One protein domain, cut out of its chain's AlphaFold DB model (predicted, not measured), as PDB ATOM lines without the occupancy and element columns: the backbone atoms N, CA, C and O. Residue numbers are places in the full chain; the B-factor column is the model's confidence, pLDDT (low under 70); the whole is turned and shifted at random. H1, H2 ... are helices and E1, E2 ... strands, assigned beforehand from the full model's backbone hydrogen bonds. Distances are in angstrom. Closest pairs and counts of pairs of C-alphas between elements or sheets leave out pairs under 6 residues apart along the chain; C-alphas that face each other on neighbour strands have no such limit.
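AT A GLANCE: This is residues 9 to 56 and 257 to 297 of the 715 residues of an uncharacterized protein of Fibularhizoctonia sp. CBS 109695 (UniProt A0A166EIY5). Four short helices cluster at one end of this domain, H1 packing on both H2 and H3; a tiny ribbon of two parallel strands, E1 beside E2, lies near the middle, and the long stretch of residues 35 to 56, with no named element, winds about the other end. The printed part has 89 residues, in the order H1, H2, E1, H3, E2, H4. It is mostly helix, though under half of its residues are in named elements. The whole is compact, with a radius of gyration of the C-alphas of 12.0 A and spans of 34 by 23 by 22 A.

IN THESE COORDINATES: Find C-alpha 9 at (-53.230, 8.749, 48.174); from there H1 runs 18.3 A to residue 21. H2 is residues 27 to 34, 10.4 A long. Past the cut, look for E1 at residues 259 to 261, H3 at 269 to 276, 10.4 A long, and E2 at 285 to 287. H4, residues 293 to 296, ends at C-alpha 296, (-35.205, 14.445, 51.645).

HOW THE PARTS SIT: H1 touches H2 with residues 12 to 16 alone, closest at the C-alphas of Ala 16 and Asp 29, 4.9 A. H1 touches H3 with residues 17 to 21 alone, closest at the C-alphas of Arg 21 and Tyr 273, 6.0 A, at a shallow tilt of 31 degrees, opposite ways. H3 and H4 only just touch, with 3 pairs of C-alphas within 8 A, closest His 269 and Ile 296 at 4.6 A. E1 and E2 are parallel; N 261 and O 286 are within hydrogen-bond range at 2.9 A. E1, H3 and E2 form a strand-helix-strand unit, two parallel neighbour strands with a helix between them in the chain, and its crossover is right-handed. In H1, H2 and H3 every O i to N i+4 pair is within hydrogen-bond range; H4 is too short for one.

THE WHOLE: The C-alphas farthest apart, of Tyr 22 and Lys 50, are 33.8 A apart. Residues 57 to 256 are not printed; C-alphas 56 and 257 are 11.6 A apart across this cut. Of the links printed whole, none is long. No printed residue is under 70 in pLDDT.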
ATOM      1  N   ALA A   9     -54.331   8.007  48.785       94.00
ATOM      2  CA  ALA A   9     -53.230   8.749  48.174       94.00
ATOM      3  C   ALA A   9     -52.931  10.072  48.908       94.00
ATOM      4  O   ALA A   9     -51.769  10.450  49.043       94.00
ATOM      5  N   ASP A  10     -53.949  10.768  49.424       94.69
ATOM      6  CA  ASP A  10     -53.744  11.970  50.246       94.69
ATOM      7  C   ASP A  10     -53.094  11.637  51.593       94.69
ATOM      8  O   ASP A  10     -52.300  12.428  52.104       94.69
ATOM      9  N   ALA A  11     -53.403  10.471  52.166       94.38
ATOM     10  CA  ALA A  11     -52.741   9.977  53.368       94.38
ATOM     11  C   ALA A  11     -51.255   9.682  53.104       94.38
ATOM     12  O   ALA A  11     -50.409  10.100  53.897       94.38
ATOM     13  N   GLN A  12     -50.923   9.061  51.965       96.38
ATOM     14  CA  GLN A  12     -49.532   8.855  51.538       96.38
ATOM     15  C   GLN A  12     -48.805  10.183  51.299       96.38
ATOM     16  O   GLN A  12     -47.710  10.378  51.822       96.38
ATOM     17  N   LEU A  13     -49.434  11.149  50.616       96.25
ATOM     18  CA  LEU A  13     -48.860  12.488  50.445       96.25
ATOM     19  C   LEU A  13     -48.622  13.179  51.790       96.25
ATOM     20  O   LEU A  13     -47.574  13.787  51.994       96.25
ATOM     21  N   ARG A  14     -49.578  13.090  52.721       95.19
ATOM     22  CA  ARG A  14     -49.438  13.657  54.067       95.19
ATOM     23  C   ARG A  14     -48.257  13.040  54.802       95.19
ATOM     24  O   ARG A  14     -47.458  13.789  55.355       95.19
ATOM     25  N   LYS A  15     -48.149  11.710  54.796       95.62
ATOM     26  CA  LYS A  15     -47.050  10.969  55.426       95.62
ATOM     27  C   LYS A  15     -45.707  11.396  54.832       95.62
ATOM     28  O   LYS A  15     -44.841  11.847  55.577       95.62
ATOM     29  N   ALA A  16     -45.601  11.411  53.502       97.38
ATOM     30  CA  ALA A  16     -44.411  11.870  52.798       97.38
ATOM     31  C   ALA A  16     -44.041  13.312  53.175       97.38
ATOM     32  O   ALA A  16     -42.885  13.593  53.461       97.38
ATOM     33  N   LEU A  17     -45.009  14.232  53.250       96.69
ATOM     34  CA  LEU A  17     -44.768  15.622  53.651       96.69
ATOM     35  C   LEU A  17     -44.333  15.761  55.118       96.69
ATOM     36  O   LEU A  17     -43.463  16.584  55.406       96.69
ATOM     37  N   VAL A  18     -44.921  14.992  56.042       95.50
ATOM     38  CA  VAL A  18     -44.503  14.971  57.456       95.50
ATOM     39  C   VAL A  18     -43.053  14.505  57.550       95.50
ATOM     40  O   VAL A  18     -42.226  15.209  58.124       95.50
ATOM     41  N   ASN A  19     -42.721  13.389  56.905       97.38
ATOM     42  CA  ASN A  19     -41.375  12.830  56.918       97.38
ATOM     43  C   ASN A  19     -40.366  13.768  56.233       97.38
ATOM     44  O   ASN A  19     -39.272  14.012  56.743       97.38
ATOM     45  N   MET A  20     -40.752  14.378  55.109       97.00
ATOM     46  CA  MET A  20     -39.949  15.349  54.356       97.00
ATOM     47  C   MET A  20     -39.608  16.597  55.168       97.00
ATOM     48  O   MET A  20     -38.498  17.123  55.048       97.00
ATOM     49  N   ARG A  21     -40.521  17.056  56.035       95.19
ATOM     50  CA  ARG A  21     -40.263  18.180  56.949       95.19
ATOM     51  C   ARG A  21     -39.027  17.935  57.816       95.19
ATOM     52  O   ARG A  21     -38.295  18.881  58.087       95.19
ATOM     53  N   TYR A  22     -38.779  16.680  58.185       95.38
ATOM     54  CA  TYR A  22     -37.638  16.256  58.996       95.38
ATOM     55  C   TYR A  22     -36.506  15.617  58.174       95.38
ATOM     56  O   TYR A  22     -35.591  15.033  58.752       95.38
ATOM     57  N   GLY A  23     -36.554  15.698  56.839       95.88
ATOM     58  CA  GLY A  23     -35.569  15.045  55.974       95.88
ATOM     59  C   GLY A  23     -35.509  13.528  56.180       95.88
ATOM     60  O   GLY A  23     -34.440  12.944  56.037       95.88
ATOM     61  N   ALA A  24     -36.628  12.905  56.556       97.00
ATOM     62  CA  ALA A  24     -36.722  11.516  56.996       97.00
ATOM     63  C   ALA A  24     -37.667  10.680  56.114       97.00
ATOM     64  O   ALA A  24     -38.337   9.777  56.608       97.00
ATOM     65  N   CYS A  25     -37.776  11.003  54.817       97.81
ATOM     66  CA  CYS A  25     -38.607  10.222  53.895       97.81
ATOM     67  C   CYS A  25     -38.152   8.757  53.836       97.81
ATOM     68  O   CYS A  25     -36.963   8.454  53.739       97.81
ATOM     69  N   THR A  26     -39.123   7.855  53.866       97.69
ATOM     70  CA  THR A  26     -38.955   6.405  53.729       97.69
ATOM     71  C   THR A  26     -38.983   5.988  52.259       97.69
ATOM     72  O   THR A  26     -39.380   6.775  51.398       97.69
ATOM     73  N   ASP A  27     -38.593   4.751  51.949       97.69
ATOM     74  CA  ASP A  27     -38.671   4.230  50.575       97.69
ATOM     75  C   ASP A  27     -40.114   4.200  50.038       97.69
ATOM     76  O   ASP A  27     -40.330   4.489  48.859       97.69
ATOM     77  N   ASP A  28     -41.109   3.980  50.905       97.81
ATOM     78  CA  ASP A  28     -42.532   4.097  50.558       97.81
ATOM     79  C   ASP A  28     -42.896   5.527  50.139       97.81
ATOM     80  O   ASP A  28     -43.592   5.731  49.143       97.81
ATOM     81  N   ASP A  29     -42.395   6.532  50.868       97.88
ATOM     82  CA  ASP A  29     -42.643   7.940  50.543       97.88
ATOM     83  C   ASP A  29     -42.029   8.299  49.186       97.88
ATOM     84  O   ASP A  29     -42.661   8.982  48.379       97.88
ATOM     85  N   ILE A  30     -40.810   7.820  48.905       97.75
ATOM     86  CA  ILE A  30     -40.141   8.041  47.616       97.75
ATOM     87  C   ILE A  30     -40.897   7.342  46.486       97.75
ATOM     88  O   ILE A  30     -41.137   7.950  45.442       97.75
ATOM     89  N   THR A  31     -41.312   6.094  46.702       97.00
ATOM     90  CA  THR A  31     -42.099   5.321  45.733       97.00
ATOM     91  C   THR A  31     -43.394   6.051  45.398       97.00
ATOM     92  O   THR A  31     -43.693   6.263  44.222       97.00
ATOM     93  N   PHE A  32     -44.109   6.540  46.413       96.75
ATOM     94  CA  PHE A  32     -45.303   7.354  46.225       96.75
ATOM     95  C   PHE A  32     -45.014   8.647  45.446       96.75
ATOM     96  O   PHE A  32     -45.707   8.940  44.468       96.75
ATOM     97  N   LEU A  33     -43.990   9.417  45.832       96.56
ATOM     98  CA  LEU A  33     -43.632  10.671  45.158       96.56
ATOM     99  C   LEU A  33     -43.241  10.445  43.691       96.56
ATOM    100  O   LEU A  33     -43.614  11.246  42.836       96.56
ATOM    101  N   ASN A  34     -42.576   9.331  43.372       95.19
ATOM    102  CA  ASN A  34     -42.264   8.948  41.995       95.19
ATOM    103  C   ASN A  34     -43.526   8.720  41.147       95.19
ATOM    104  O   ASN A  34     -43.528   9.057  39.965       95.19
ATOM    105  N   THR A  35     -44.640   8.268  41.738       94.56
ATOM    106  CA  THR A  35     -45.930   8.189  41.020       94.56
ATOM    107  C   THR A  35     -46.504   9.560  40.649       94.56
ATOM    108  O   THR A  35     -47.454   9.641  39.874       94.56
ATOM    109  N   ARG A  36     -45.998  10.648  41.248       95.06
ATOM    110  CA  ARG A  36     -46.405  12.031  40.948       95.06
ATOM    111  C   ARG A  36     -45.488  12.703  39.924       95.06
ATOM    112  O   ARG A  36     -45.760  13.844  39.545       95.06
ATOM    113  N   VAL A  37     -44.418  12.040  39.481       95.44
ATOM    114  CA  VAL A  37     -43.516  12.568  38.451       95.44
ATOM    115  C   VAL A  37     -44.203  12.508  37.092       95.44
ATOM    116  O   VAL A  37     -44.768  11.482  36.711       95.44
ATOM    117  N   ALA A  38     -44.181  13.625  36.368       93.62
ATOM    118  CA  ALA A  38     -44.783  13.730  35.055       93.62
ATOM    119  C   ALA A  38     -44.098  12.789  34.062       93.62
ATOM    120  O   ALA A  38     -42.876  12.642  34.057       93.62
ATOM    121  N   GLY A  39     -44.882  12.184  33.175       89.12
ATOM    122  CA  GLY A  39     -44.337  11.299  32.154       89.12
ATOM    123  C   GLY A  39     -45.353  10.909  31.089       89.12
ATOM    124  O   GLY A  39     -46.428  11.501  30.992       89.12
ATOM    125  N   ARG A  40     -44.966   9.957  30.232       82.00
ATOM    126  CA  ARG A  40     -45.752   9.509  29.066       82.00
ATOM    127  C   ARG A  40     -46.543   8.220  29.321       82.00
ATOM    128  O   ARG A  40     -47.269   7.782  28.436       82.00
ATOM    129  N   GLY A  41     -46.372   7.592  30.487       80.81
ATOM    130  CA  GLY A  41     -47.114   6.391  30.865       80.81
ATOM    131  C   GLY A  41     -48.604   6.671  31.082       80.81
ATOM    132  O   GLY A  41     -48.983   7.785  31.434       80.81
ATOM    133  N   LYS A  42     -49.447   5.644  30.911       75.88
ATOM    134  CA  LYS A  42     -50.917   5.744  31.013       75.88
ATOM    135  C   LYS A  42     -51.402   6.263  32.375       75.88
ATOM    136  O   LYS A  42     -52.374   7.008  32.422       75.88
ATOM    137  N   ASP A  43     -50.686   5.919  33.446       80.12
ATOM    138  CA  ASP A  43     -51.013   6.300  34.827       80.12
ATOM    139  C   ASP A  43     -50.125   7.436  35.370       80.12
ATOM    140  O   ASP A  43     -50.199   7.784  36.551       80.12
ATOM    141  N   GLN A  44     -49.270   8.025  34.524       84.38
ATOM    142  CA  GLN A  44     -48.418   9.145  34.917       84.38
ATOM    143  C   GLN A  44     -49.135  10.481  34.704       84.38
ATOM    144  O   GLN A  44     -49.814  10.678  33.694       84.38
ATOM    145  N   PRO A  45     -48.968  11.446  35.620       87.88
ATOM    146  CA  PRO A  45     -49.562  12.756  35.441       87.88
ATOM    147  C   PRO A  45     -48.963  13.496  34.236       87.88
ATOM    148  O   PRO A  45     -47.781  13.371  33.918       87.88
ATOM    149  N   THR A  46     -49.772  14.332  33.579       90.12
ATOM    150  CA  THR A  46     -49.352  15.073  32.378       90.12
ATOM    151  C   THR A  46     -49.596  16.571  32.530       90.12
ATOM    152  O   THR A  46     -50.720  17.010  32.774       90.12
ATOM    153  N   LEU A  47     -48.558  17.377  32.286       88.31
ATOM    154  CA  LEU A  47     -48.623  18.850  32.325       88.31
ATOM    155  C   LEU A  47     -49.566  19.460  31.275       88.31
ATOM    156  O   LEU A  47     -50.035  20.584  31.436       88.31
ATOM    157  N   ALA A  48     -49.829  18.734  30.187       86.31
ATOM    158  CA  ALA A  48     -50.751  19.146  29.133       86.31
ATOM    159  C   ALA A  48     -52.229  18.961  29.515       86.31
ATOM    160  O   ALA A  48     -53.104  19.495  28.837       86.31
ATOM    161  N   SER A  49     -52.527  18.221  30.587       89.50
ATOM    162  CA  SER A  49     -53.909  18.012  31.016       89.50
ATOM    163  C   SER A  49     -54.552  19.324  31.483       89.50
ATOM    164  O   SER A  49     -53.903  20.186  32.081       89.50
ATOM    165  N   LYS A  50     -55.856  19.472  31.222       88.94
ATOM    166  CA  LYS A  50     -56.616  20.719  31.425       88.94
ATOM    167  C   LYS A  50     -56.449  21.325  32.825       88.94
ATOM    168  O   LYS A  50     -56.354  22.538  32.952       88.94
ATOM    169  N   ASN A  51     -56.380  20.482  33.851       90.56
ATOM    170  CA  ASN A  51     -56.284  20.906  35.249       90.56
ATOM    171  C   ASN A  51     -54.912  21.485  35.631       90.56
ATOM    172  O   ASN A  51     -54.816  22.255  36.581       90.56
ATOM    173  N   PHE A  52     -53.857  21.112  34.904       92.31
ATOM    174  CA  PHE A  52     -52.485  21.559  35.159       92.31
ATOM    175  C   PHE A  52     -51.982  22.545  34.104       92.31
ATOM    176  O   PHE A  52     -50.969  23.220  34.310       92.31
ATOM    177  N   ARG A  53     -52.706  22.680  32.989       90.88
ATOM    178  CA  ARG A  53     -52.391  23.647  31.945       90.88
ATOM    179  C   ARG A  53     -52.452  25.060  32.518       90.88
ATOM    180  O   ARG A  53     -53.432  25.449  33.142       90.88
ATOM    181  N   ASN A  54     -51.391  25.833  32.290       91.81
ATOM    182  CA  ASN A  54     -51.232  27.209  32.779       91.81
ATOM    183  C   ASN A  54     -51.187  27.366  34.308       91.81
ATOM    184  O   ASN A  54     -51.130  28.495  34.787       91.81
ATOM    185  N   VAL A  55     -51.146  26.271  35.075       94.50
ATOM    186  CA  VAL A  55     -50.879  26.335  36.514       94.50
ATOM    187  C   VAL A  55     -49.425  26.769  36.717       94.50
ATOM    188  O   VAL A  55     -48.532  26.137  36.149       94.50
ATOM    189  N   PRO A  56     -49.156  27.811  37.531       95.50
ATOM    190  CA  PRO A  56     -47.793  28.266  37.750       95.50
ATOM    191  C   PRO A  56     -46.877  27.150  38.270       95.50
ATOM    192  O   PRO A  56     -47.190  26.525  39.289       95.50
ATOM    193  N   PRO A 257     -55.021  24.026  44.669       91.94
ATOM    194  CA  PRO A 257     -55.768  22.838  44.249       91.94
ATOM    195  C   PRO A 257     -54.967  21.962  43.286       91.94
ATOM    196  O   PRO A 257     -54.912  20.750  43.466       91.94
ATOM    197  N   TYR A 258     -54.298  22.610  42.332       94.94
ATOM    198  CA  TYR A 258     -53.350  22.008  41.406       94.94
ATOM    199  C   TYR A 258     -51.985  22.654  41.620       94.94
ATOM    200  O   TYR A 258     -51.857  23.881  41.616       94.94
ATOM    201  N   ASN A 259     -50.973  21.830  41.849       96.00
ATOM    202  CA  ASN A 259     -49.631  22.244  42.203       96.00
ATOM    203  C   ASN A 259     -48.630  21.527  41.301       96.00
ATOM    204  O   ASN A 259     -48.475  20.307  41.371       96.00
ATOM    205  N   VAL A 260     -47.967  22.306  40.451       97.06
ATOM    206  CA  VAL A 260     -46.893  21.836  39.580       97.06
ATOM    207  C   VAL A 260     -45.575  22.309  40.173       97.06
ATOM    208  O   VAL A 260     -45.412  23.508  40.412       97.06
ATOM    209  N   VAL A 261     -44.650  21.387  40.423       97.06
ATOM    210  CA  VAL A 261     -43.370  21.691  41.071       97.06
ATOM    211  C   VAL A 261     -42.199  21.125  40.275       97.06
ATOM    212  O   VAL A 261     -42.226  19.976  39.847       97.06
ATOM    213  N   ASP A 262     -41.153  21.922  40.095       96.12
ATOM    214  CA  ASP A 262     -39.845  21.465  39.637       96.12
ATOM    215  C   ASP A 262     -38.870  21.475  40.820       96.12
ATOM    216  O   ASP A 262     -38.539  22.524  41.379       96.12
ATOM    217  N   LEU A 263     -38.432  20.277  41.203       95.44
ATOM    218  CA  LEU A 263     -37.604  20.035  42.382       95.44
ATOM    219  C   LEU A 263     -36.113  19.877  42.051       95.44
ATOM    220  O   LEU A 263     -35.301  19.765  42.975       95.44
ATOM    221  N   GLN A 264     -35.723  19.865  40.768       91.00
ATOM    222  CA  GLN A 264     -34.347  19.559  40.352       91.00
ATOM    223  C   GLN A 264     -33.331  20.475  41.046       91.00
ATOM    224  O   GLN A 264     -32.337  20.021  41.620       91.00
ATOM    225  N   ASN A 265     -33.633  21.772  41.039       91.00
ATOM    226  CA  ASN A 265     -32.757  22.830  41.532       91.00
ATOM    227  C   ASN A 265     -33.023  23.230  42.991       91.00
ATOM    228  O   ASN A 265     -32.327  24.094  43.526       91.00
ATOM    229  N   CYS A 266     -34.004  22.614  43.655       92.06
ATOM    230  CA  CYS A 266     -34.254  22.854  45.074       92.06
ATOM    231  C   CYS A 266     -33.046  22.390  45.907       92.06
ATOM    232  O   CYS A 266     -32.468  21.326  45.652       92.06
ATOM    233  N   ARG A 267     -32.636  23.204  46.887       89.38
ATOM    234  CA  ARG A 267     -31.358  23.028  47.600       89.38
ATOM    235  C   ARG A 267     -31.392  21.883  48.609       89.38
ATOM    236  O   ARG A 267     -30.455  21.094  48.663       89.38
ATOM    237  N   ASP A 268     -32.472  21.785  49.370       91.81
ATOM    238  CA  ASP A 268     -32.589  20.914  50.539       91.81
ATOM    239  C   ASP A 268     -34.022  20.396  50.743       91.81
ATOM    240  O   ASP A 268     -34.952  20.754  50.009       91.81
ATOM    241  N   HIS A 269     -34.214  19.552  51.764       94.31
ATOM    242  CA  HIS A 269     -35.534  19.025  52.116       94.31
ATOM    243  C   HIS A 269     -36.550  20.126  52.460       94.31
ATOM    244  O   HIS A 269     -37.745  19.935  52.241       94.31
ATOM    245  N   MET A 270     -36.101  21.280  52.967       93.31
ATOM    246  CA  MET A 270     -36.978  22.401  53.314       93.31
ATOM    247  C   MET A 270     -37.564  23.028  52.054       93.31
ATOM    248  O   MET A 270     -38.765  23.274  52.000       93.31
ATOM    249  N   SER A 271     -36.745  23.211  51.019       92.88
ATOM    250  CA  SER A 271     -37.166  23.714  49.707       92.88
ATOM    251  C   SER A 271     -38.179  22.761  49.054       92.88
ATOM    252  O   SER A 271     -39.236  23.189  48.586       92.88
ATOM    253  N   TYR A 272     -37.910  21.449  49.114       95.81
ATOM    254  CA  TYR A 272     -38.835  20.408  48.643       95.81
ATOM    255  C   TYR A 272     -40.163  20.467  49.403       95.81
ATOM    256  O   TYR A 272     -41.237  20.517  48.797       95.81
ATOM    257  N   TYR A 273     -40.087  20.527  50.735       95.50
ATOM    258  CA  TYR A 273     -41.252  20.624  51.602       95.50
ATOM    259  C   TYR A 273     -42.053  21.894  51.315       95.50
ATOM    260  O   TYR A 273     -43.273  21.828  51.204       95.50
ATOM    261  N   VAL A 274     -41.412  23.054  51.150       94.56
ATOM    262  CA  VAL A 274     -42.090  24.321  50.839       94.56
ATOM    263  C   VAL A 274     -42.856  24.221  49.523       94.56
ATOM    264  O   VAL A 274     -44.017  24.624  49.502       94.56
ATOM    265  N   ALA A 275     -42.260  23.657  48.471       95.38
ATOM    266  CA  ALA A 275     -42.910  23.512  47.170       95.38
ATOM    267  C   ALA A 275     -44.082  22.512  47.207       95.38
ATOM    268  O   ALA A 275     -45.195  22.832  46.781       95.38
ATOM    269  N   LEU A 276     -43.866  21.312  47.756       96.06
ATOM    270  CA  LEU A 276     -44.872  20.243  47.772       96.06
ATOM    271  C   LEU A 276     -45.983  20.475  48.807       96.06
ATOM    272  O   LEU A 276     -47.135  20.133  48.559       96.06
ATOM    273  N   SER A 277     -45.700  21.132  49.935       95.25
ATOM    274  CA  SER A 277     -46.715  21.443  50.962       95.25
ATOM    275  C   SER A 277     -47.717  22.530  50.544       95.25
ATOM    276  O   SER A 277     -48.577  22.922  51.340       95.25
ATOM    277  N   ARG A 278     -47.624  23.046  49.309       94.06
ATOM    278  CA  ARG A 278     -48.676  23.868  48.691       94.06
ATOM    279  C   ARG A 278     -49.818  23.020  48.141       94.06
ATOM    280  O   ARG A 278     -50.915  23.553  47.985       94.06
ATOM    281  N   SER A 279     -49.589  21.737  47.876       94.31
ATOM    282  CA  SER A 279     -50.587  20.826  47.324       94.31
ATOM    283  C   SER A 279     -51.783  20.632  48.256       94.31
ATOM    284  O   SER A 279     -51.622  20.313  49.434       94.31
ATOM    285  N   ALA A 280     -52.994  20.793  47.718       92.94
ATOM    286  CA  ALA A 280     -54.233  20.521  48.450       92.94
ATOM    287  C   ALA A 280     -54.648  19.039  48.420       92.94
ATOM    288  O   ALA A 280     -55.382  18.612  49.312       92.94
ATOM    289  N   THR A 281     -54.211  18.286  47.401       94.31
ATOM    290  CA  THR A 281     -54.504  16.855  47.200       94.31
ATOM    291  C   THR A 281     -53.348  16.154  46.469       94.31
ATOM    292  O   THR A 281     -52.559  16.794  45.765       94.31
ATOM    293  N   ALA A 282     -53.265  14.829  46.589       94.19
ATOM    294  CA  ALA A 282     -52.327  13.983  45.850       94.19
ATOM    295  C   ALA A 282     -52.624  13.935  44.346       94.19
ATOM    296  O   ALA A 282     -51.700  13.908  43.533       94.19
ATOM    297  N   ALA A 283     -53.904  13.948  43.964       92.94
ATOM    298  CA  ALA A 283     -54.323  13.998  42.563       92.94
ATOM    299  C   ALA A 283     -53.980  15.344  41.907       92.94
ATOM    300  O   ALA A 283     -53.681  15.396  40.721       92.94
ATOM    301  N   GLY A 284     -53.987  16.425  42.689       94.62
ATOM    302  CA  GLY A 284     -53.606  17.767  42.268       94.62
ATOM    303  C   GLY A 284     -52.106  18.056  42.338       94.62
ATOM    304  O   GLY A 284     -51.733  19.219  42.261       94.62
ATOM    305  N   THR A 285     -51.236  17.058  42.514       95.69
ATOM    306  CA  THR A 285     -49.780  17.262  42.625       95.69
ATOM    307  C   THR A 285     -49.051  16.663  41.431       95.69
ATOM    308  O   THR A 285     -49.206  15.476  41.158       95.69
ATOM    309  N   ILE A 286     -48.211  17.463  40.768       96.44
ATOM    310  CA  ILE A 286     -47.295  17.009  39.713       96.44
ATOM    311  C   ILE A 286     -45.880  17.484  40.012       96.44
ATOM    312  O   ILE A 286     -45.652  18.674  40.231       96.44
ATOM    313  N   ILE A 287     -44.930  16.557  39.938       97.00
ATOM    314  CA  ILE A 287     -43.499  16.844  39.923       97.00
ATOM    315  C   ILE A 287     -43.042  16.810  38.464       97.00
ATOM    316  O   ILE A 287     -43.240  15.815  37.780       97.00
ATOM    317  N   VAL A 288     -42.469  17.898  37.956       94.50
ATOM    318  CA  VAL A 288     -42.172  18.070  36.521       94.50
ATOM    319  C   VAL A 288     -41.204  17.010  35.992       94.50
ATOM    320  O   VAL A 288     -41.338  16.573  34.853       94.50
ATOM    321  N   GLN A 289     -40.237  16.600  36.809       91.00
ATOM    322  CA  GLN A 289     -39.153  15.708  36.409       91.00
ATOM    323  C   GLN A 289     -38.527  15.009  37.619       91.00
ATOM    324  O   GLN A 289     -38.917  15.251  38.763       91.00
ATOM    325  N   TYR A 290     -37.542  14.147  37.360       90.06
ATOM    326  CA  TYR A 290     -36.803  13.436  38.399       90.06
ATOM    327  C   TYR A 290     -36.193  14.389  39.441       90.06
ATOM    328  O   TYR A 290     -35.727  15.485  39.114       90.06
ATOM    329  N   PHE A 291     -36.178  13.941  40.696       94.31
ATOM    330  CA  PHE A 291     -35.689  14.693  41.846       94.31
ATOM    331  C   PHE A 291     -34.696  13.862  42.665       94.31
ATOM    332  O   PHE A 291     -34.749  12.636  42.682       94.31
ATOM    333  N   ASP A 292     -33.789  14.532  43.376       94.56
ATOM    334  CA  ASP A 292     -32.794  13.861  44.217       94.56
ATOM    335  C   ASP A 292     -33.421  13.464  45.561       94.56
ATOM    336  O   ASP A 292     -33.531  14.277  46.485       94.56
ATOM    337  N   SER A 293     -33.819  12.195  45.685       95.00
ATOM    338  CA  SER A 293     -34.377  11.648  46.926       95.00
ATOM    339  C   SER A 293     -33.402  11.727  48.103       95.00
ATOM    340  O   SER A 293     -33.839  11.779  49.251       95.00
ATOM    341  N   GLY A 294     -32.090  11.785  47.855       95.31
ATOM    342  CA  GLY A 294     -31.087  11.951  48.900       95.31
ATOM    343  C   GLY A 294     -31.268  13.256  49.677       95.31
ATOM    344  O   GLY A 294     -30.985  13.299  50.872       95.31
ATOM    345  N   LYS A 295     -31.805  14.317  49.058       93.75
ATOM    346  CA  LYS A 295     -32.047  15.603  49.738       93.75
ATOM    347  C   LYS A 295     -33.111  15.523  50.825       93.75
ATOM    348  O   LYS A 295     -33.023  16.290  51.775       93.75
ATOM    349  N   ILE A 296     -34.070  14.604  50.716       96.25
ATOM    350  CA  ILE A 296     -35.205  14.445  51.645       96.25
ATOM    351  C   ILE A 296     -35.051  13.251  52.604       96.25
ATOM    352  O   ILE A 296     -36.007  12.898  53.293       96.25
ATOM    353  N   ARG A 297     -33.848  12.654  52.659       95.50
ATOM    354  CA  ARG A 297     -33.495  11.483  53.492       95.50
ATOM    355  C   ARG A 297     -32.294  11.702  54.425       95.50
ATOM    356  O   ARG A 297     -31.900  10.792  55.141       95.50
TER     357      ARG A 297